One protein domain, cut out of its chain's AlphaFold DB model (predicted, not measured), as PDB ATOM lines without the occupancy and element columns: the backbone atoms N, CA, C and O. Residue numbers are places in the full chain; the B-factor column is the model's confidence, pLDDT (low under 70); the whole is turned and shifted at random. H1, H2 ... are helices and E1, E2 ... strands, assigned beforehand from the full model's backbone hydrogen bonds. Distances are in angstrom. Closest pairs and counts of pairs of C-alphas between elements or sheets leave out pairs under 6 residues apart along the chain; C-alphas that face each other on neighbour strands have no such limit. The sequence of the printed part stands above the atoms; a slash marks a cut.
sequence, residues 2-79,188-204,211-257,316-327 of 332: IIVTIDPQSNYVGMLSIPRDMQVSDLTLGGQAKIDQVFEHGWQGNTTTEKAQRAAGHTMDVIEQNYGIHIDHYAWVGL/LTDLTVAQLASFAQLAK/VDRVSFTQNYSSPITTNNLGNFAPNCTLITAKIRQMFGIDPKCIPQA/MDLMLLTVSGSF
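What this domain is: This is residues 2 to 79, 188 to 204, 211 to 257 and 316 to 327 of the 332 residues of the protein "LytR_cpsA_psr domain-containing protein" of Dictyobacter kobayashii (UniProt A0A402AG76). A twisted sheet of five strands has two helices packed on one face, H2 slanting over E3 and E7 towards one edge and H4 running along E2 and E4 towards the other. H1 packs on H2 without being on the sheet, the small hairpin of E5 and E6 lies at one end of the longest axis, and at the other end residues 193 to 198 of H3 stick out. The printed part has 154 residues, with four named helices and seven named strands in the order E1 E2 H1 H2 E3 H3 E4 E5 E6 H4 E7, of mixed class, helices and strands. The sheet runs E3 E7 E1 E2 E4 and is mixed, while E5 and E6 form an antiparallel sheet of two. The whole is compact, with a radius of gyration of the C-alphas of 15.6 A, and spans 48 by 40 by 24 A.

How they stand to each other: E1, residues 2 to 7, and E2, residues 12 to 17, form an antiparallel hairpin at 167 degrees, with N 5 and O 14 2.9 A apart, within hydrogen-bond range. After a long link, in which residues 23 to 24 pair antiparallel with 33 to 34, come H1, residues 35 to 42, and H2, residues 48 to 67. They form a helical hairpin and touch at a steep tilt of 45 degrees, opposite ways; their closest C-alphas, of Gly 42 and Ala 55, are 3.8 A apart. E3, residues 73 to 77, is an edge strand. H2 has a height over the sheet of 9.2 A and runs slantwise to the strands, at 54 degrees to E3 on the local plane; the closest C-alphas of H2 and E3, those of Ala 56 and Tyr 74, are 6.7 A apart. E2, H1, H2 and E3 make a split strand-helix-strand unit, two strands running the same way in one sheet with others between them, and its crossover is right-handed. H3, residues 193 to 204, only grazes the sheet with residues 199 to 203. E4, residues 212 to 215, is the other edge strand, parallel to E2 at 12 degrees, with N 15 and O 212 2.8 A apart. E5, residues 221 to 223, and E6, residues 232 to 234, form an antiparallel hairpin, with N 233 and O 222 2.8 A apart. H4, residues 236 to 247, is on the same face as H2 at a height over the sheet of 11.2 A, giving two layers, helices on one face of a sheet. H4 runs along the strands, at 19 degrees to E2 on the local plane; their closest C-alphas, of Gly 14 and Met 246, are 6.6 A apart. H2 and H4 are close but not clearly touching, with C-alphas 67 and 240 the closest at 7.5 A. E7, residues 317 to 321, is parallel to E3, with N 75 and O 319 2.9 A apart, and antiparallel to E1, with N 320 and O 2 2.7 A apart. In H1, H2, H3 and H4 every O i to N i+4 pair is within hydrogen-bond range.

Where its parts are: E1 begins at C-alpha 2 at (-28.383, 82.471, 29.234) and is 16.3 A long; E2 is 16.5 A. H2 is the longest helix, 27.7 A, ending at C-alpha 67 at (-41.648, 78.495, 30.400). H3 is 16.8 A, H4 15.7 A and E3 13.4 A long. E7, 12.2 A, ends at C-alpha 321 at (-24.958, 78.212, 32.263).

The domain as a whole: The two C-alphas farthest apart, of Ala 194 and Thr 226, are 48.1 A apart. Residues 80 to 187, 205 to 210 and 258 to 315 are not printed, and the C-alpha gaps across these cuts are 12.2, 12.7 and 32.1 A. Of the links that are printed whole, E2 to H1 is long, with 17 residues. The mean pLDDT of the printed part is 83.9, and residues 316 to 327 are under 70.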
ATOM      1  N   ILE A   2     -28.034  81.878  30.527       91.25
ATOM      2  CA  ILE A   2     -28.383  82.471  29.234       91.25
ATOM      3  C   ILE A   2     -28.862  81.351  28.313       91.25
ATOM      4  O   ILE A   2     -28.185  80.339  28.192       91.25
ATOM      5  N   ILE A   3     -30.013  81.531  27.681       92.75
ATOM      6  CA  ILE A   3     -30.517  80.696  26.595       92.75
ATOM      7  C   ILE A   3     -30.194  81.439  25.303       92.75
ATOM      8  O   ILE A   3     -30.588  82.596  25.139       92.75
ATOM      9  N   VAL A   4     -29.441  80.804  24.415       90.31
ATOM     10  CA  VAL A   4     -29.141  81.329  23.083       90.31
ATOM     11  C   VAL A   4     -30.001  80.579  22.087       90.31
ATOM     12  O   VAL A   4     -29.852  79.371  21.983       90.31
ATOM     13  N   THR A   5     -30.846  81.293  21.352       87.38
ATOM     14  CA  THR A   5     -31.672  80.725  20.285       87.38
ATOM     15  C   THR A   5     -31.181  81.210  18.931       87.38
ATOM     16  O   THR A   5     -30.830  82.387  18.778       87.38
ATOM     17  N   ILE A   6     -31.118  80.308  17.955       83.88
ATOM     18  CA  ILE A   6     -30.723  80.625  16.583       83.88
ATOM     19  C   ILE A   6     -31.743  80.027  15.620       83.88
ATOM     20  O   ILE A   6     -31.854  78.809  15.498       83.88
ATOM     21  N   ASP A   7     -32.438  80.891  14.883       82.31
ATOM     22  CA  ASP A   7     -33.298  80.495  13.775       82.31
ATOM     23  C   ASP A   7     -32.600  80.818  12.440       82.31
ATOM     24  O   ASP A   7     -32.581  81.976  12.002       82.31
ATOM     25  N   PRO A   8     -32.032  79.807  11.758       73.12
ATOM     26  CA  PRO A   8     -31.341  80.012  10.493       73.12
ATOM     27  C   PRO A   8     -32.289  80.369   9.338       73.12
ATOM     28  O   PRO A   8     -31.826  80.922   8.342       73.12
ATOM     29  N   GLN A   9     -33.594  80.078   9.437       77.69
ATOM     30  CA  GLN A   9     -34.554  80.397   8.375       77.69
ATOM     31  C   GLN A   9     -34.910  81.883   8.370       77.69
ATOM     32  O   GLN A   9     -34.949  82.502   7.307       77.69
ATOM     33  N   SER A  10     -35.142  82.464   9.549       79.88
ATOM     34  CA  SER A  10     -35.418  83.899   9.692       79.88
ATOM     35  C   SER A  10     -34.158  84.750   9.900       79.88
ATOM     36  O   SER A  10     -34.245  85.980   9.903       79.88
ATOM     37  N   ASN A  11     -32.983  84.117  10.029       78.44
ATOM     38  CA  ASN A  11     -31.717  84.753  10.409       78.44
ATOM     39  C   ASN A  11     -31.833  85.527  11.737       78.44
ATOM     40  O   ASN A  11     -31.269  86.614  11.901       78.44
ATOM     41  N   TYR A  12     -32.612  84.974  12.666       84.00
ATOM     42  CA  TYR A  12     -32.840  85.533  13.989       84.00
ATOM     43  C   TYR A  12     -31.913  84.874  15.008       84.00
ATOM     44  O   TYR A  12     -31.712  83.659  15.002       84.00
ATOM     45  N   VAL A  13     -31.358  85.690  15.904       87.12
ATOM     46  CA  VAL A  13     -30.582  85.225  17.053       87.12
ATOM     47  C   VAL A  13     -31.060  85.962  18.286       87.12
ATOM     48  O   VAL A  13     -31.067  87.194  18.311       87.12
ATOM     49  N   GLY A  14     -31.426  85.204  19.310       90.19
ATOM     50  CA  GLY A  14     -31.857  85.733  20.595       90.19
ATOM     51  C   GLY A  14     -30.951  85.257  21.722       90.19
ATOM     52  O   GLY A  14     -30.497  84.118  21.734       90.19
ATOM     53  N   MET A  15     -30.716  86.126  22.698       91.25
ATOM     54  CA  MET A  15     -30.129  85.778  23.987       91.25
ATOM     55  C   MET A  15     -31.118  86.143  25.084       91.25
ATOM     56  O   MET A  15     -31.388  87.321  25.321       91.25
ATOM     57  N   LEU A  16     -31.647  85.128  25.757       92.56
ATOM     58  CA  LEU A  16     -32.550  85.276  26.884       92.56
ATOM     59  C   LEU A  16     -31.837  84.888  28.177       92.56
ATOM     60  O   LEU A  16     -31.517  83.727  28.408       92.56
ATOM     61  N   SER A  17     -31.636  85.851  29.062       91.69
ATOM     62  CA  SER A  17     -31.106  85.594  30.391       91.69
ATOM     63  C   SER A  17     -32.216  85.400  31.413       91.69
ATOM     64  O   SER A  17     -33.071  86.268  31.592       91.69
ATOM     65  N   ILE A  18     -32.140  84.296  32.153       91.75
ATOM     66  CA  ILE A  18     -32.969  84.051  33.337       91.75
ATOM     67  C   ILE A  18     -32.093  84.304  34.572       91.75
ATOM     68  O   ILE A  18     -31.011  83.697  34.696       91.75
ATOM     69  N   PRO A  19     -32.490  85.231  35.466       87.38
ATOM     70  CA  PRO A  19     -31.685  85.566  36.626       87.38
ATOM     71  C   PRO A  19     -31.659  84.409  37.622       87.38
ATOM     72  O   PRO A  19     -32.613  83.650  37.755       87.38
ATOM     73  N   ARG A  20     -30.542  84.304  38.341       85.81
ATOM     74  CA  ARG A  20     -30.241  83.217  39.279       85.81
ATOM     75  C   ARG A  20     -31.324  83.018  40.347       85.81
ATOM     76  O   ARG A  20     -31.682  81.893  40.664       85.81
ATOM     77  N   ASP A  21     -31.832  84.124  40.883       87.06
ATOM     78  CA  ASP A  21     -32.813  84.126  41.967       87.06
ATOM     79  C   ASP A  21     -34.269  84.125  41.458       87.06
ATOM     80  O   ASP A  21     -35.191  84.364  42.240       87.06
ATOM     81  N   MET A  22     -34.505  83.877  40.161       91.69
ATOM     82  CA  MET A  22     -35.859  83.678  39.638       91.69
ATOM     83  C   MET A  22     -36.482  82.441  40.287       91.69
ATOM     84  O   MET A  22     -35.883  81.363  40.255       91.69
ATOM     85  N   GLN A  23     -37.678  82.591  40.854       93.94
ATOM     86  CA  GLN A  23     -38.451  81.481  41.396       93.94
ATOM     87  C   GLN A  23     -39.109  80.695  40.260       93.94
ATOM     88  O   GLN A  23     -39.752  81.260  39.377       93.94
ATOM     89  N   VAL A  24     -38.969  79.380  40.332       94.75
ATOM     90  CA  VAL A  24     -39.573  78.398  39.438       94.75
ATOM     91  C   VAL A  24     -40.227  77.299  40.255       94.75
ATOM     92  O   VAL A  24     -39.843  77.037  41.397       94.75
ATOM     93  N   SER A  25     -41.210  76.644  39.652       95.00
ATOM     94  CA  SER A  25     -41.836  75.474  40.243       95.00
ATOM     95  C   SER A  25     -41.064  74.214  39.888       95.00
ATOM     96  O   SER A  25     -40.806  73.953  38.718       95.00
ATOM     97  N   ASP A  26     -40.718  73.443  40.914       94.75
ATOM     98  CA  ASP A  26     -39.991  72.179  40.806       94.75
ATOM     99  C   ASP A  26     -40.460  71.243  41.928       94.75
ATOM    100  O   ASP A  26     -40.246  71.496  43.117       94.75
ATOM    101  N   LEU A  27     -41.139  70.155  41.552       90.25
ATOM    102  CA  LEU A  27     -41.681  69.182  42.504       90.25
ATOM    103  C   LEU A  27     -40.588  68.383  43.223       90.25
ATOM    104  O   LEU A  27     -40.826  67.917  44.338       90.25
ATOM    105  N   THR A  28     -39.401  68.242  42.627       91.75
ATOM    106  CA  THR A  28     -38.272  67.542  43.257       91.75
ATOM    107  C   THR A  28     -37.708  68.326  44.444       91.75
ATOM    108  O   THR A  28     -37.173  67.732  45.377       91.75
ATOM    109  N   LEU A  29     -37.927  69.646  44.457       90.12
ATOM    110  CA  LEU A  29     -37.513  70.582  45.503       90.12
ATOM    111  C   LEU A  29     -38.674  71.059  46.393       90.12
ATOM    112  O   LEU A  29     -38.592  72.104  47.035       90.12
ATOM    113  N   GLY A  30     -39.771  70.300  46.465       85.44
ATOM    114  CA  GLY A  30     -40.900  70.631  47.345       85.44
ATOM    115  C   GLY A  30     -41.849  71.696  46.786       85.44
ATOM    116  O   GLY A  30     -42.682  72.225  47.520       85.44
ATOM    117  N   GLY A  31     -41.761  71.985  45.488       88.75
ATOM    118  CA  GLY A  31     -42.752  72.740  44.727       88.75
ATOM    119  C   GLY A  31     -42.276  74.105  44.244       88.75
ATOM    120  O   GLY A  31     -42.697  74.503  43.164       88.75
ATOM    121  N   GLN A  32     -41.413  74.807  44.986       90.88
ATOM    122  CA  GLN A  32     -40.859  76.106  44.584       90.88
ATOM    123  C   GLN A  32     -39.381  76.205  44.943       90.88
ATOM    124  O   GLN A  32     -39.000  75.939  46.081       90.88
ATOM    125  N   ALA A  33     -38.567  76.652  43.993       91.12
ATOM    126  CA  ALA A  33     -37.134  76.827  44.167       91.12
ATOM    127  C   ALA A  33     -36.632  78.022  43.356       91.12
ATOM    128  O   ALA A  33     -37.266  78.461  42.397       91.12
ATOM    129  N   LYS A  34     -35.472  78.561  43.728       91.50
ATOM    130  CA  LYS A  34     -34.717  79.424  42.820       91.50
ATOM    131  C   LYS A  34     -34.091  78.579  41.716       91.50
ATOM    132  O   LYS A  34     -33.730  77.424  41.934       91.50
ATOM    133  N   ILE A  35     -33.908  79.164  40.539       91.31
ATOM    134  CA  ILE A  35     -33.354  78.424  39.406       91.31
ATOM    135  C   ILE A  35     -31.885  77.984  39.617       91.31
ATOM    136  O   ILE A  35     -31.461  76.990  39.035       91.31
ATOM    137  N   ASP A  36     -31.092  78.646  40.470       88.19
ATOM    138  CA  ASP A  36     -29.777  78.104  40.864       88.19
ATOM    139  C   ASP A  36     -29.859  76.862  41.737       88.19
ATOM    140  O   ASP A  36     -29.060  75.948  41.549       88.19
ATOM    141  N   GLN A  37     -30.822  76.813  42.652       90.81
ATOM    142  CA  GLN A  37     -31.056  75.652  43.503       90.81
ATOM    143  C   GLN A  37     -31.453  74.431  42.672       90.81
ATOM    144  O   GLN A  37     -31.063  73.320  43.007       90.81
ATOM    145  N   VAL A  38     -32.167  74.626  41.560       93.38
ATOM    146  CA  VAL A  38     -32.487  73.553  40.599       93.38
ATOM    147  C   VAL A  38     -31.214  72.951  40.004       93.38
ATOM    148  O   VAL A  38     -31.056  71.724  39.979       93.38
ATOM    149  N   PHE A  39     -30.286  73.807  39.567       91.69
ATOM    150  CA  PHE A  39     -28.998  73.366  39.033       91.69
ATOM    151  C   PHE A  39     -28.149  72.685  40.114       91.69
ATOM    152  O   PHE A  39     -27.615  71.600  39.894       91.69
ATOM    153  N   GLU A  40     -28.057  73.289  41.301       88.25
ATOM    154  CA  GLU A  40     -27.343  72.737  42.456       88.25
ATOM    155  C   GLU A  40     -27.901  71.371  42.873       88.25
ATOM    156  O   GLU A  40     -27.143  70.428  43.092       88.25
ATOM    157  N   HIS A  41     -29.224  71.222  42.895       91.56
ATOM    158  CA  HIS A  41     -29.885  69.960  43.204       91.56
ATOM    159  C   HIS A  41     -29.535  68.867  42.194       91.56
ATOM    160  O   HIS A  41     -29.279  67.727  42.582       91.56
ATOM    161  N   GLY A  42     -29.480  69.203  40.904       91.31
ATOM    162  CA  GLY A  42     -29.092  68.255  39.863       91.31
ATOM    163  C   GLY A  42     -27.590  67.925  39.847       91.31
ATOM    164  O   GLY A  42     -27.202  66.932  39.232       91.31
ATOM    165  N   TRP A  43     -26.748  68.683  40.562       89.25
ATOM    166  CA  TRP A  43     -25.290  68.510  40.631       89.25
ATOM    167  C   TRP A  43     -24.869  67.305  41.493       89.25
ATOM    168  O   TRP A  43     -24.173  67.410  42.503       89.25
ATOM    169  N   GLN A  44     -25.279  66.109  41.084       89.12
ATOM    170  CA  GLN A  44     -24.960  64.848  41.760       89.12
ATOM    171  C   GLN A  44     -24.429  63.840  40.737       89.12
ATOM    172  O   GLN A  44     -24.833  63.863  39.577       89.12
ATOM    173  N   GLY A  45     -23.510  62.976  41.159       91.19
ATOM    174  CA  GLY A  45     -22.777  62.058  40.284       91.19
ATOM    175  C   GLY A  45     -21.371  61.784  40.813       91.19
ATOM    176  O   GLY A  45     -20.912  62.453  41.745       91.19
ATOM    177  N   ASN A  46     -20.683  60.810  40.222       92.62
ATOM    178  CA  ASN A  46     -19.337  60.412  40.634       92.62
ATOM    179  C   ASN A  46     -18.260  61.261  39.953       92.62
ATOM    180  O   ASN A  46     -17.213  61.527  40.543       92.62
ATOM    181  N   THR A  47     -18.524  61.714  38.727       90.06
ATOM    182  CA  THR A  47     -17.603  62.549  37.944       90.06
ATOM    183  C   THR A  47     -18.154  63.961  37.749       90.06
ATOM    184  O   THR A  47     -19.360  64.191  37.841       90.06
ATOM    185  N   THR A  48     -17.284  64.935  37.467       84.06
ATOM    186  CA  THR A  48     -17.712  66.312  37.153       84.06
ATOM    187  C   THR A  48     -18.632  66.348  35.931       84.06
ATOM    188  O   THR A  48     -19.626  67.069  35.940       84.06
ATOM    189  N   THR A  49     -18.348  65.526  34.917       86.00
ATOM    190  CA  THR A  49     -19.173  65.400  33.710       86.00
ATOM    191  C   THR A  49     -20.577  64.902  34.036       86.00
ATOM    192  O   THR A  49     -21.548  65.528  33.624       86.00
ATOM    193  N   GLU A  50     -20.704  63.837  34.835       90.31
ATOM    194  CA  GLU A  50     -22.012  63.325  35.270       90.31
ATOM    195  C   GLU A  50     -22.801  64.373  36.063       90.31
ATOM    196  O   GLU A  50     -23.993  64.564  35.818       90.31
ATOM    197  N   LYS A  51     -22.133  65.080  36.987       88.44
ATOM    198  CA  LYS A  51     -22.755  66.145  37.786       88.44
ATOM    199  C   LYS A  51     -23.290  67.266  36.901       88.44
ATOM    200  O   LYS A  51     -24.439  67.663  37.066       88.44
ATOM    201  N   ALA A  52     -22.485  67.749  35.956       87.06
ATOM    202  CA  ALA A  52     -22.893  68.817  35.054       87.06
ATOM    203  C   ALA A  52     -24.020  68.381  34.117       87.06
ATOM    204  O   ALA A  52     -24.966  69.140  33.936       87.06
ATOM    205  N   GLN A  53     -23.967  67.159  33.580       90.56
ATOM    206  CA  GLN A  53     -25.018  66.629  32.715       90.56
ATOM    207  C   GLN A  53     -26.355  66.513  33.454       90.56
ATOM    208  O   GLN A  53     -27.383  66.931  32.927       90.56
ATOM    209  N   ARG A  54     -26.357  65.984  34.685       93.38
ATOM    210  CA  ARG A  54     -27.582  65.873  35.494       93.38
ATOM    211  C   ARG A  54     -28.109  67.239  35.926       93.38
ATOM    212  O   ARG A  54     -29.313  67.464  35.855       93.38
ATOM    213  N   ALA A  55     -27.226  68.155  36.315       92.12
ATOM    214  CA  ALA A  55     -27.589  69.525  36.666       92.12
ATOM    215  C   ALA A  55     -28.188  70.290  35.482       92.12
ATOM    216  O   ALA A  55     -29.241  70.915  35.618       92.12
ATOM    217  N   ALA A  56     -27.547  70.208  34.314       91.88
ATOM    218  CA  ALA A  56     -28.030  70.827  33.089       91.88
ATOM    219  C   ALA A  56     -29.376  70.230  32.673       91.88
ATOM    220  O   ALA A  56     -30.328  70.989  32.535       91.88
ATOM    221  N   GLY A  57     -29.485  68.899  32.582       94.06
ATOM    222  CA  GLY A  57     -30.730  68.220  32.215       94.06
ATOM    223  C   GLY A  57     -31.892  68.579  33.142       94.06
ATOM    224  O   GLY A  57     -32.936  69.009  32.672       94.06
ATOM    225  N   HIS A  58     -31.678  68.537  34.462       95.19
ATOM    226  CA  HIS A  58     -32.714  68.934  35.420       95.19
ATOM    227  C   HIS A  58     -33.144  70.396  35.238       95.19
ATOM    228  O   HIS A  58     -34.326  70.725  35.304       95.19
ATOM    229  N   THR A  59     -32.188  71.287  34.970       95.56
ATOM    230  CA  THR A  59     -32.507  72.699  34.758       95.56
ATOM    231  C   THR A  59     -33.250  72.919  33.442       95.56
ATOM    232  O   THR A  59     -34.176  73.725  33.416       95.56
ATOM    233  N   MET A  60     -32.900  72.196  32.374       94.75
ATOM    234  CA  MET A  60     -33.640  72.225  31.109       94.75
ATOM    235  C   MET A  60     -35.089  71.785  31.299       94.75
ATOM    236  O   MET A  60     -35.988  72.515  30.894       94.75
ATOM    237  N   ASP A  61     -35.313  70.665  31.990       95.50
ATOM    238  CA  ASP A  61     -36.655  70.146  32.274       95.50
ATOM    239  C   ASP A  61     -37.499  71.178  33.035       95.50
ATOM    240  O   ASP A  61     -38.659  71.427  32.700       95.50
ATOM    241  N   VAL A  62     -36.910  71.831  34.042       95.88
ATOM    242  CA  VAL A  62     -37.592  72.878  34.814       95.88
ATOM    243  C   VAL A  62     -37.876  74.112  33.957       95.88
ATOM    244  O   VAL A  62     -38.957  74.695  34.084       95.88
ATOM    245  N   ILE A  63     -36.965  74.517  33.068       95.56
ATOM    246  CA  ILE A  63     -37.212  75.618  32.127       95.56
ATOM    247  C   ILE A  63     -38.343  75.267  31.159       95.56
ATOM    248  O   ILE A  63     -39.254  76.078  30.981       95.56
ATOM    249  N   GLU A  64     -38.348  74.065  30.592       94.62
ATOM    250  CA  GLU A  64     -39.406  73.617  29.690       94.62
ATOM    251  C   GLU A  64     -40.755  73.536  30.418       94.62
ATOM    252  O   GLU A  64     -41.776  74.021  29.925       94.62
ATOM    253  N   GLN A  65     -40.770  73.012  31.644       95.38
ATOM    254  CA  GLN A  65     -41.977  72.934  32.463       95.38
ATOM    255  C   GLN A  65     -42.536  74.321  32.800       95.38
ATOM    256  O   GLN A  65     -43.749  74.538  32.703       95.38
ATOM    257  N   ASN A  66     -41.671  75.250  33.212       96.00
ATOM    258  CA  ASN A  66     -42.095  76.563  33.687       96.00
ATOM    259  C   ASN A  66     -42.400  77.516  32.539       96.00
ATOM    260  O   ASN A  66     -43.358  78.270  32.650       96.00
ATOM    261  N   TYR A  67     -41.627  77.480  31.455       95.62
ATOM    262  CA  TYR A  67     -41.648  78.495  30.400       95.62
ATOM    263  C   TYR A  67     -42.058  77.956  29.022       95.62
ATOM    264  O   TYR A  67     -42.374  78.732  28.119       95.62
ATOM    265  N   GLY A  68     -42.110  76.632  28.850       94.12
ATOM    266  CA  GLY A  68     -42.413  75.981  27.573       94.12
ATOM    267  C   GLY A  68     -41.252  75.998  26.579       94.12
ATOM    268  O   GLY A  68     -41.433  75.563  25.449       94.12
ATOM    269  N   ILE A  69     -40.085  76.508  26.980       94.25
ATOM    270  CA  ILE A  69     -38.892  76.594  26.137       94.25
ATOM    271  C   ILE A  69     -38.181  75.242  26.185       94.25
ATOM    272  O   ILE A  69     -37.672  74.864  27.240       94.25
ATOM    273  N   HIS A  70     -38.154  74.531  25.059       91.81
ATOM    274  CA  HIS A  70     -37.342  73.328  24.907       91.81
ATOM    275  C   HIS A  70     -35.885  73.723  24.664       91.81
ATOM    276  O   HIS A  70     -35.625  74.621  23.871       91.81
ATOM    277  N   ILE A  71     -34.947  73.068  25.344       91.06
ATOM    278  CA  ILE A  71     -33.515  73.331  25.192       91.06
ATOM    279  C   ILE A  71     -32.868  72.093  24.580       91.06
ATOM    280  O   ILE A  71     -32.894  71.025  25.185       91.06
ATOM    281  N   ASP A  72     -32.257  72.256  23.409       88.69
ATOM    282  CA  ASP A  72     -31.649  71.145  22.673       88.69
ATOM    283  C   ASP A  72     -30.293  70.742  23.249       88.69
ATOM    284  O   ASP A  72     -29.959  69.559  23.285       88.69
ATOM    285  N   HIS A  73     -29.504  71.734  23.677       89.44
ATOM    286  CA  HIS A  73     -28.116  71.544  24.088       89.44
ATOM    287  C   HIS A  73     -27.727  72.440  25.268       89.44
ATOM    288  O   HIS A  73     -28.282  73.521  25.488       89.44
ATOM    289  N   TYR A  74     -26.698  72.038  26.018       90.25
ATOM    290  CA  TYR A  74     -26.082  72.904  27.030       90.25
ATOM    291  C   TYR A  74     -24.593  73.088  26.825       90.25
ATOM    292  O   TYR A  74     -23.883  72.224  26.321       90.25
ATOM    293  N   ALA A  75     -24.104  74.211  27.332       89.00
ATOM    294  CA  ALA A  75     -22.704  74.431  27.620       89.00
ATOM    295  C   ALA A  75     -22.577  74.967  29.050       89.00
ATOM    296  O   ALA A  75     -23.016  76.072  29.381       89.00
ATOM    297  N   TRP A  76     -21.943  74.179  29.910       87.75
ATOM    298  CA  TRP A  76     -21.490  74.618  31.220       87.75
ATOM    299  C   TRP A  76     -20.012  74.983  31.145       87.75
ATOM    300  O   TRP A  76     -19.197  74.197  30.662       87.75
ATOM    301  N   VAL A  77     -19.662  76.169  31.642       83.94
ATOM    302  CA  VAL A  77     -18.280  76.657  31.650       83.94
ATOM    303  C   VAL A  77     -17.883  77.000  33.080       83.94
ATOM    304  O   VAL A  77     -18.462  77.892  33.703       83.94
ATOM    305  N   GLY A  78     -16.881  76.292  33.601       81.25
ATOM    306  CA  GLY A  78     -16.284  76.592  34.900       81.25
ATOM    307  C   GLY A  78     -15.452  77.878  34.864       81.25
ATOM    308  O   GLY A  78     -14.999  78.308  33.806       81.25
ATOM    309  N   LEU A  79     -15.182  78.477  36.028       82.88
ATOM    310  CA  LEU A  79     -14.468  79.765  36.120       82.88
ATOM    311  C   LEU A  79     -13.086  79.737  35.446       82.88
ATOM    312  O   LEU A  79     -12.726  80.662  34.725       82.88
ATOM    313  N   LEU A 188     -18.211  71.677  29.744       85.19
ATOM    314  CA  LEU A 188     -19.018  70.459  29.755       85.19
ATOM    315  C   LEU A 188     -20.256  70.700  28.897       85.19
ATOM    316  O   LEU A 188     -20.987  71.663  29.116       85.19
ATOM    317  N   THR A 189     -20.447  69.857  27.892       86.69
ATOM    318  CA  THR A 189     -21.499  69.995  26.884       86.69
ATOM    319  C   THR A 189     -21.858  68.625  26.326       86.69
ATOM    320  O   THR A 189     -21.032  67.711  26.326       86.69
ATOM    321  N   ASP A 190     -23.090  68.484  25.856       86.44
ATOM    322  CA  ASP A 190     -23.571  67.351  25.066       86.44
ATOM    323  C   ASP A 190     -23.319  67.514  23.556       86.44
ATOM    324  O   ASP A 190     -23.570  66.592  22.778       86.44
ATOM    325  N   LEU A 191     -22.783  68.661  23.133       84.44
ATOM    326  CA  LEU A 191     -22.421  68.913  21.747       84.44
ATOM    327  C   LEU A 191     -21.216  68.074  21.318       84.44
ATOM    328  O   LEU A 191     -20.150  68.078  21.936       84.44
ATOM    329  N   THR A 192     -21.344  67.431  20.162       84.19
ATOM    330  CA  THR A 192     -20.201  66.824  19.478       84.19
ATOM    331  C   THR A 192     -19.263  67.895  18.912       84.19
ATOM    332  O   THR A 192     -19.671  69.017  18.606       84.19
ATOM    333  N   VAL A 193     -18.001  67.530  18.664       79.75
ATOM    334  CA  VAL A 193     -17.012  68.414  18.012       79.75
ATOM    335  C   VAL A 193     -17.520  68.942  16.661       79.75
ATOM    336  O   VAL A 193     -17.312  70.106  16.329       79.75
ATOM    337  N   ALA A 194     -18.230  68.109  15.892       79.81
ATOM    338  CA  ALA A 194     -18.807  68.504  14.608       79.81
ATOM    339  C   ALA A 194     -19.939  69.537  14.763       79.81
ATOM    340  O   ALA A 194     -20.008  70.498  13.991       79.81
ATOM    341  N   GLN A 195     -20.801  69.381  15.774       81.88
ATOM    342  CA  GLN A 195     -21.831  70.374  16.090       81.88
ATOM    343  C   GLN A 195     -21.200  71.682  16.570       81.88
ATOM    344  O   GLN A 195     -21.562  72.736  16.060       81.88
ATOM    345  N   LEU A 196     -20.202  71.634  17.458       77.31
ATOM    346  CA  LEU A 196     -19.463  72.820  17.911       77.31
ATOM    347  C   LEU A 196     -18.832  73.591  16.744       77.31
ATOM    348  O   LEU A 196     -18.957  74.811  16.675       77.31
ATOM    349  N   ALA A 197     -18.211  72.890  15.792       75.44
ATOM    350  CA  ALA A 197     -17.672  73.509  14.581       75.44
ATOM    351  C   ALA A 197     -18.774  74.156  13.721       75.44
ATOM    352  O   ALA A 197     -18.595  75.263  13.210       75.44
ATOM    353  N   SER A 198     -19.931  73.500  13.604       76.69
ATOM    354  CA  SER A 198     -21.093  74.030  12.877       76.69
ATOM    355  C   SER A 198     -21.658  75.285  13.550       76.69
ATOM    356  O   SER A 198     -21.912  76.281  12.873       76.69
ATOM    357  N   PHE A 199     -21.769  75.288  14.881       77.00
ATOM    358  CA  PHE A 199     -22.166  76.457  15.666       77.00
ATOM    359  C   PHE A 199     -21.162  77.600  15.549       77.00
ATOM    360  O   PHE A 199     -21.570  78.745  15.386       77.00
ATOM    361  N   ALA A 200     -19.859  77.314  15.576       73.75
ATOM    362  CA  ALA A 200     -18.831  78.331  15.374       73.75
ATOM    363  C   ALA A 200     -18.928  78.963  13.976       73.75
ATOM    364  O   ALA A 200     -18.802  80.180  13.834       73.75
ATOM    365  N   GLN A 201     -19.203  78.160  12.945       74.75
ATOM    366  CA  GLN A 201     -19.408  78.654  11.586       74.75
ATOM    367  C   GLN A 201     -20.687  79.497  11.466       74.75
ATOM    368  O   GLN A 201     -20.663  80.554  10.838       74.75
ATOM    369  N   LEU A 202     -21.781  79.071  12.100       76.50
ATOM    370  CA  LEU A 202     -23.033  79.825  12.170       76.50
ATOM    371  C   LEU A 202     -22.848  81.145  12.928       76.50
ATOM    372  O   LEU A 202     -23.275  82.195  12.460       76.50
ATOM    373  N   ALA A 203     -22.136  81.132  14.055       73.81
ATOM    374  CA  ALA A 203     -21.842  82.327  14.841       73.81
ATOM    375  C   ALA A 203     -21.098  83.401  14.025       73.81
ATOM    376  O   ALA A 203     -21.330  84.594  14.245       73.81
ATOM    377  N   LYS A 204     -20.272  82.999  13.043       75.75
ATOM    378  CA  LYS A 204     -19.612  83.937  12.120       75.75
ATOM    379  C   LYS A 204     -20.589  84.695  11.224       75.75
ATOM    380  O   LYS A 204     -20.340  85.861  10.923       75.75
ATOM    381  N   VAL A 211     -28.680  90.792  17.205       86.56
ATOM    382  CA  VAL A 211     -28.963  89.858  18.300       86.56
ATOM    383  C   VAL A 211     -29.963  90.509  19.255       86.56
ATOM    384  O   VAL A 211     -29.637  91.525  19.874       86.56
ATOM    385  N   ASP A 212     -31.158  89.925  19.384       89.50
ATOM    386  CA  ASP A 212     -32.137  90.339  20.395       89.50
ATOM    387  C   ASP A 212     -31.627  89.909  21.773       89.50
ATOM    388  O   ASP A 212     -31.273  88.748  21.987       89.50
ATOM    389  N   ARG A 213     -31.538  90.851  22.710       89.31
ATOM    390  CA  ARG A 213     -30.963  90.638  24.040       89.31
ATOM    391  C   ARG A 213     -32.006  90.951  25.087       89.31
ATOM    392  O   ARG A 213     -32.517  92.066  25.161       89.31
ATOM    393  N   VAL A 214     -32.323  89.950  25.894       90.44
ATOM    394  CA  VAL A 214     -33.429  90.008  26.838       90.44
ATOM    395  C   VAL A 214     -32.973  89.436  28.156       90.44
ATOM    396  O   VAL A 214     -32.252  88.444  28.213       90.44
ATOM    397  N   SER A 215     -33.414  90.065  29.229       89.56
ATOM    398  CA  SER A 215     -33.126  89.651  30.588       89.56
ATOM    399  C   SER A 215     -34.443  89.652  31.346       89.56
ATOM    400  O   SER A 215     -35.134  90.671  31.363       89.56
ATOM    401  N   PHE A 216     -34.826  88.525  31.956       90.81
ATOM    402  CA  PHE A 216     -36.047  88.423  32.769       90.81
ATOM    403  C   PHE A 216     -35.875  89.061  34.147       90.81
ATOM    404  O   PHE A 216     -36.173  88.481  35.185       90.81
ATOM    405  N   THR A 217     -35.353  90.275  34.141       84.50
ATOM    406  CA  THR A 217     -34.982  91.052  35.308       84.50
ATOM    407  C   THR A 217     -35.991  92.173  35.508       84.50
ATOM    408  O   THR A 217     -37.124  91.897  35.916       84.50
ATOM    409  N   GLN A 218     -35.633  93.421  35.202       76.69
ATOM    410  CA  GLN A 218     -36.533  94.561  35.329       76.69
ATOM    411  C   GLN A 218     -37.736  94.404  34.384       76.69
ATOM    412  O   GLN A 218     -37.598  93.937  33.254       76.69
ATOM    413  N   ASN A 219     -38.930  94.764  34.862       86.38
ATOM    414  CA  ASN A 219     -40.246  94.569  34.225       86.38
ATOM    415  C   ASN A 219     -40.735  93.111  34.150       86.38
ATOM    416  O   ASN A 219     -41.926  92.867  34.310       86.38
ATOM    417  N   TYR A 220     -39.847  92.135  33.969       92.00
ATOM    418  CA  TYR A 220     -40.217  90.719  33.845       92.00
ATOM    419  C   TYR A 220     -40.320  89.975  35.176       92.00
ATOM    420  O   TYR A 220     -40.748  88.824  35.193       92.00
ATOM    421  N   SER A 221     -39.931  90.599  36.284       91.19
ATOM    422  CA  SER A 221     -39.956  89.963  37.595       91.19
ATOM    423  C   SER A 221     -40.270  90.956  38.712       91.19
ATOM    424  O   SER A 221     -40.183  92.173  38.531       91.19
ATOM    425  N   SER A 222     -40.685  90.448  39.868       91.44
ATOM    426  CA  SER A 222     -40.961  91.248  41.067       91.44
ATOM    427  C   SER A 222     -40.416  90.546  42.308       91.44
ATOM    428  O   SER A 222     -40.510  89.321  42.385       91.44
ATOM    429  N   PRO A 223     -39.832  91.277  43.273       89.19
ATOM    430  CA  PRO A 223     -39.294  90.660  44.476       89.19
ATOM    431  C   PRO A 223     -40.408  89.967  45.264       89.19
ATOM    432  O   PRO A 223     -41.513  90.495  45.407       89.19
ATOM    433  N   ILE A 224     -40.110  88.787  45.797       88.31
ATOM    434  CA  ILE A 224     -40.977  88.103  46.749       88.31
ATOM    435  C   ILE A 224     -40.511  88.505  48.145       88.31
ATOM    436  O   ILE A 224     -39.396  88.202  48.557       88.31
ATOM    437  N   THR A 225     -41.371  89.212  48.871       85.56
ATOM    438  CA  THR A 225     -41.082  89.704  50.228       85.56
ATOM    439  C   THR A 225     -41.689  88.815  51.314       85.56
ATOM    440  O   THR A 225     -41.420  89.010  52.497       85.56
ATOM    441  N   THR A 226     -42.495  87.817  50.933       81.75
ATOM    442  CA  THR A 226     -43.130  86.875  51.871       81.75
ATOM    443  C   THR A 226     -42.172  85.822  52.413       81.75
ATOM    444  O   THR A 226     -42.448  85.228  53.454       81.75
ATOM    445  N   ASN A 227     -41.065  85.570  51.717       75.38
ATOM    446  CA  ASN A 227     -40.030  84.646  52.145       75.38
ATOM    447  C   ASN A 227     -38.701  85.418  52.252       75.38
ATOM    448  O   ASN A 227     -38.398  86.297  51.452       75.38
ATOM    449  N   ASN A 228     -37.884  85.119  53.261       76.94
ATOM    450  CA  ASN A 228     -36.585  85.781  53.444       76.94
ATOM    451  C   ASN A 228     -35.502  85.189  52.518       76.94
ATOM    452  O   ASN A 228     -34.334  85.127  52.895       76.94
ATOM    453  N   LEU A 229     -35.875  84.693  51.332       79.44
ATOM    454  CA  LEU A 229     -34.949  84.022  50.413       79.44
ATOM    455  C   LEU A 229     -34.324  84.992  49.409       79.44
ATOM    456  O   LEU A 229     -33.349  84.630  48.751       79.44
ATOM    457  N   GLY A 230     -34.868  86.207  49.274       82.75
ATOM    458  CA  GLY A 230     -34.401  87.182  48.289       82.75
ATOM    459  C   GLY A 230     -34.546  86.648  46.864       82.75
ATOM    460  O   GLY A 230     -33.573  86.633  46.112       82.75
ATOM    461  N   ASN A 231     -35.724  86.117  46.530       88.88
ATOM    462  CA  ASN A 231     -36.054  85.604  45.204       88.88
ATOM    463  C   ASN A 231     -37.101  86.471  44.491       88.88
ATOM    464  O   ASN A 231     -37.684  87.390  45.071       88.88
ATOM    465  N   PHE A 232     -37.294  86.198  43.202       91.06
ATOM    466  CA  PHE A 232     -38.150  86.992  42.328       91.06
ATOM    467  C   PHE A 232     -39.243  86.133  41.697       91.06
ATOM    468  O   PHE A 232     -38.971  85.060  41.167       91.06
ATOM    469  N   ALA A 233     -40.477  86.624  41.723       93.69
ATOM    470  CA  ALA A 233     -41.599  86.040  41.011       93.69
ATOM    471  C   ALA A 233     -41.584  86.489  39.536       93.69
ATOM    472  O   ALA A 233     -41.429  87.688  39.282       93.69
ATOM    473  N   PRO A 234     -41.793  85.581  38.566       94.94
ATOM    474  CA  PRO A 234     -41.950  85.918  37.159       94.94
ATOM    475  C   PRO A 234     -43.247  86.698  36.901       94.94
ATOM    476  O   PRO A 234     -44.333  86.313  37.337       94.94
ATOM    477  N   ASN A 235     -43.156  87.759  36.102       95.56
ATOM    478  CA  ASN A 235     -44.308  88.412  35.492       95.56
ATOM    479  C   ASN A 235     -44.736  87.609  34.257       95.56
ATOM    480  O   ASN A 235     -44.264  87.843  33.141       95.56
ATOM    481  N   CYS A 236     -45.638  86.650  34.461       95.50
ATOM    482  CA  CYS A 236     -46.041  85.723  33.408       95.50
ATOM    483  C   CYS A 236     -46.674  86.387  32.184       95.50
ATOM    484  O   CYS A 236     -46.494  85.889  31.074       95.50
ATOM    485  N   THR A 237     -47.360  87.519  32.339       95.38
ATOM    486  CA  THR A 237     -47.935  88.247  31.201       95.38
ATOM    487  C   THR A 237     -46.842  88.748  30.261       95.38
ATOM    488  O   THR A 237     -46.918  88.522  29.054       95.38
ATOM    489  N   LEU A 238     -45.798  89.381  30.802       95.88
ATOM    490  CA  LEU A 238     -44.699  89.908  29.991       95.88
ATOM    491  C   LEU A 238     -43.763  88.803  29.497       95.88
ATOM    492  O   LEU A 238     -43.345  88.828  28.340       95.88
ATOM    493  N   ILE A 239     -43.476  87.806  30.339       95.88
ATOM    494  CA  ILE A 239     -42.612  86.676  29.980       95.88
ATOM    495  C   ILE A 239     -43.218  85.868  28.835       95.88
ATOM    496  O   ILE A 239     -42.548  85.658  27.831       95.88
ATOM    497  N   THR A 240     -44.489  85.462  28.927       96.06
ATOM    498  CA  THR A 240     -45.122  84.679  27.850       96.06
ATOM    499  C   THR A 240     -45.173  85.468  26.543       96.06
ATOM    500  O   THR A 240     -44.802  84.943  25.496       96.06
ATOM    501  N   ALA A 241     -45.546  86.752  26.583       96.06
ATOM    502  CA  ALA A 241     -45.518  87.604  25.396       96.06
ATOM    503  C   ALA A 241     -44.125  87.632  24.745       96.06
ATOM    504  O   ALA A 241     -44.010  87.489  23.526       96.06
ATOM    505  N   LYS A 242     -43.068  87.748  25.558       95.12
ATOM    506  CA  LYS A 242     -41.700  87.810  25.054       95.12
ATOM    507  C   LYS A 242     -41.180  86.464  24.550       95.12
ATOM    508  O   LYS A 242     -40.551  86.434  23.498       95.12
ATOM    509  N   ILE A 243     -41.490  85.353  25.220       94.50
ATOM    510  CA  ILE A 243     -41.134  84.008  24.740       94.50
ATOM    511  C   ILE A 243     -41.797  83.736  23.390       94.50
ATOM    512  O   ILE A 243     -41.126  83.311  22.454       94.50
ATOM    513  N   ARG A 244     -43.090  84.050  23.243       94.31
ATOM    514  CA  ARG A 244     -43.787  83.895  21.959       94.31
ATOM    515  C   ARG A 244     -43.105  84.689  20.846       94.31
ATOM    516  O   ARG A 244     -42.957  84.181  19.741       94.31
ATOM    517  N   GLN A 245     -42.673  85.917  21.141       92.31
ATOM    518  CA  GLN A 245     -41.942  86.753  20.189       92.31
ATOM    519  C   GLN A 245     -40.585  86.147  19.799       92.31
ATOM    520  O   GLN A 245     -40.236  86.175  18.626       92.31
ATOM    521  N   MET A 246     -39.811  85.655  20.770       90.06
ATOM    522  CA  MET A 246     -38.434  85.207  20.532       90.06
ATOM    523  C   MET A 246     -38.347  83.804  19.929       90.06
ATOM    524  O   MET A 246     -37.482  83.567  19.099       90.06
ATOM    525  N   PHE A 247     -39.210  82.885  20.362       89.06
ATOM    526  CA  PHE A 247     -39.103  81.458  20.040       89.06
ATOM    527  C   PHE A 247     -40.200  80.982  19.078       89.06
ATOM    528  O   PHE A 247     -40.130  79.872  18.566       89.06
ATOM    529  N   GLY A 248     -41.245  81.785  18.828       88.50
ATOM    530  CA  GLY A 248     -42.347  81.397  17.935       88.50
ATOM    531  C   GLY A 248     -43.210  80.238  18.456       88.50
ATOM    532  O   GLY A 248     -43.951  79.631  17.687       88.50
ATOM    533  N   ILE A 249     -43.121  79.931  19.751       88.88
ATOM    534  CA  ILE A 249     -43.836  78.829  20.411       88.88
ATOM    535  C   ILE A 249     -45.092  79.314  21.142       88.88
ATOM    536  O   ILE A 249     -45.280  80.518  21.346       88.88
ATOM    537  N   ASP A 250     -45.934  78.376  21.592       91.06
ATOM    538  CA  ASP A 250     -46.939  78.669  22.616       91.06
ATOM    539  C   ASP A 250     -46.305  78.543  24.017       91.06
ATOM    540  O   ASP A 250     -46.023  77.433  24.473       91.06
ATOM    541  N   PRO A 251     -46.001  79.669  24.683       91.38
ATOM    542  CA  PRO A 251     -45.242  79.687  25.923       91.38
ATOM    543  C   PRO A 251     -46.074  79.208  27.111       91.38
ATOM    544  O   PRO A 251     -47.286  79.422  27.188       91.38
ATOM    545  N   LYS A 252     -45.381  78.684  28.119       93.50
ATOM    546  CA  LYS A 252     -45.929  78.506  29.466       93.50
ATOM    547  C   LYS A 252     -45.358  79.577  30.393       93.50
ATOM    548  O   LYS A 252     -44.369  80.234  30.083       93.50
ATOM    549  N   CYS A 253     -46.026  79.802  31.513       94.19
ATOM    550  CA  CYS A 253     -45.453  80.488  32.665       94.19
ATOM    551  C   CYS A 253     -46.257  80.094  33.894       94.19
ATOM    552  O   CYS A 253     -47.460  80.356  33.942       94.19
ATOM    553  N   ILE A 254     -45.611  79.448  34.864       91.69
ATOM    554  CA  ILE A 254     -46.246  79.086  36.134       91.69
ATOM    555  C   ILE A 254     -46.177  80.307  37.066       91.69
ATOM    556  O   ILE A 254     -45.073  80.698  37.459       91.69
ATOM    557  N   PRO A 255     -47.319  80.933  37.425       87.94
ATOM    558  CA  PRO A 255     -47.317  82.109  38.285       87.94
ATOM    559  C   PRO A 255     -46.779  81.789  39.678       87.94
ATOM    560  O   PRO A 255     -47.102  80.756  40.262       87.94
ATOM    561  N   GLN A 256     -46.008  82.724  40.226       86.00
ATOM    562  CA  GLN A 256     -45.480  82.656  41.585       86.00
ATOM    563  C   GLN A 256     -46.121  83.758  42.421       86.00
ATOM    564  O   GLN A 256     -46.336  84.867  41.929       86.00
ATOM    565  N   ALA A 257     -46.445  83.471  43.679       73.38
ATOM    566  CA  ALA A 257     -47.050  84.463  44.560       73.38
ATOM    567  C   ALA A 257     -46.040  85.581  44.890       73.38
ATOM    568  O   ALA A 257     -45.203  85.432  45.778       73.38
ATOM    569  N   MET A 316     -32.315  75.104  17.968       26.23
ATOM    570  CA  MET A 316     -30.955  75.001  18.490       26.23
ATOM    571  C   MET A 316     -30.847  76.029  19.607       26.23
ATOM    572  O   MET A 316     -30.300  77.118  19.418       26.23
ATOM    573  N   ASP A 317     -31.435  75.686  20.746       25.91
ATOM    574  CA  ASP A 317     -31.333  76.457  21.974       25.91
ATOM    575  C   ASP A 317     -30.136  75.943  22.789       25.91
ATOM    576  O   ASP A 317     -30.112  74.801  23.249       25.91
ATOM    577  N   LEU A 318     -29.110  76.787  22.946       27.22
ATOM    578  CA  LEU A 318     -27.940  76.500  23.776       27.22
ATOM    579  C   LEU A 318     -28.079  77.206  25.122       27.22
ATOM    580  O   LEU A 318     -28.019  78.436  25.210       27.22
ATOM    581  N   MET A 319     -28.200  76.430  26.196       35.91
ATOM    582  CA  MET A 319     -28.107  76.962  27.549       35.91
ATOM    583  C   MET A 319     -26.639  77.200  27.917       35.91
ATOM    584  O   MET A 319     -25.911  76.259  28.231       35.91
ATOM    585  N   LEU A 320     -26.200  78.461  27.928       39.91
ATOM    586  CA  LEU A 320     -24.934  78.855  28.534       39.91
ATOM    587  C   LEU A 320     -25.162  79.121  30.021       39.91
ATOM    588  O   LEU A 320     -25.651  80.174  30.456       39.91
ATOM    589  N   LEU A 321     -24.816  78.128  30.826       39.06
ATOM    590  CA  LEU A 321     -24.958  78.212  32.263       39.06
ATOM    591  C   LEU A 321     -23.612  78.617  32.870       39.06
ATOM    592  O   LEU A 321     -22.776  77.793  33.227       39.06
ATOM    593  N   THR A 322     -23.397  79.928  32.985       34.00
ATOM    594  CA  THR A 322     -22.332  80.474  33.829       34.00
ATOM    595  C   THR A 322     -22.831  80.449  35.271       34.00
ATOM    596  O   THR A 322     -23.495  81.395  35.713       34.00
ATOM    597  N   VAL A 323     -22.571  79.376  36.027       28.08
ATOM    598  CA  VAL A 323     -22.743  79.505  37.479       28.08
ATOM    599  C   VAL A 323     -21.591  80.328  38.024       28.08
ATOM    600  O   VAL A 323     -20.485  79.838  38.229       28.08
ATOM    601  N   SER A 324     -21.854  81.602  38.294       25.44
ATOM    602  CA  SER A 324     -21.023  82.380  39.202       25.44
ATOM    603  C   SER A 324     -21.487  82.098  40.634       25.44
ATOM    604  O   SER A 324     -22.365  82.786  41.163       25.44
ATOM    605  N   GLY A 325     -20.911  81.066  41.239       24.55
ATOM    606  CA  GLY A 325     -21.061  80.719  42.646       24.55
ATOM    607  C   GLY A 325     -19.923  79.783  43.031       24.55
ATOM    608  O   GLY A 325     -19.705  78.775  42.366       24.55
ATOM    609  N   SER A 326     -19.146  80.142  44.051       26.39
ATOM    610  CA  SER A 326     -18.107  79.271  44.602       26.39
ATOM    611  C   SER A 326     -18.784  78.061  45.257       26.39
ATOM    612  O   SER A 326     -19.202  78.117  46.413       26.39
ATOM    613  N   PHE A 327     -18.946  76.968  44.507       36.31
ATOM    614  CA  PHE A 327     -19.614  75.742  44.973       36.31
ATOM    615  C   PHE A 327     -18.835  74.964  46.031       36.31
ATOM    616  O   PHE A 327     -19.305  73.954  46.545       36.31
TER     617      PHE A 327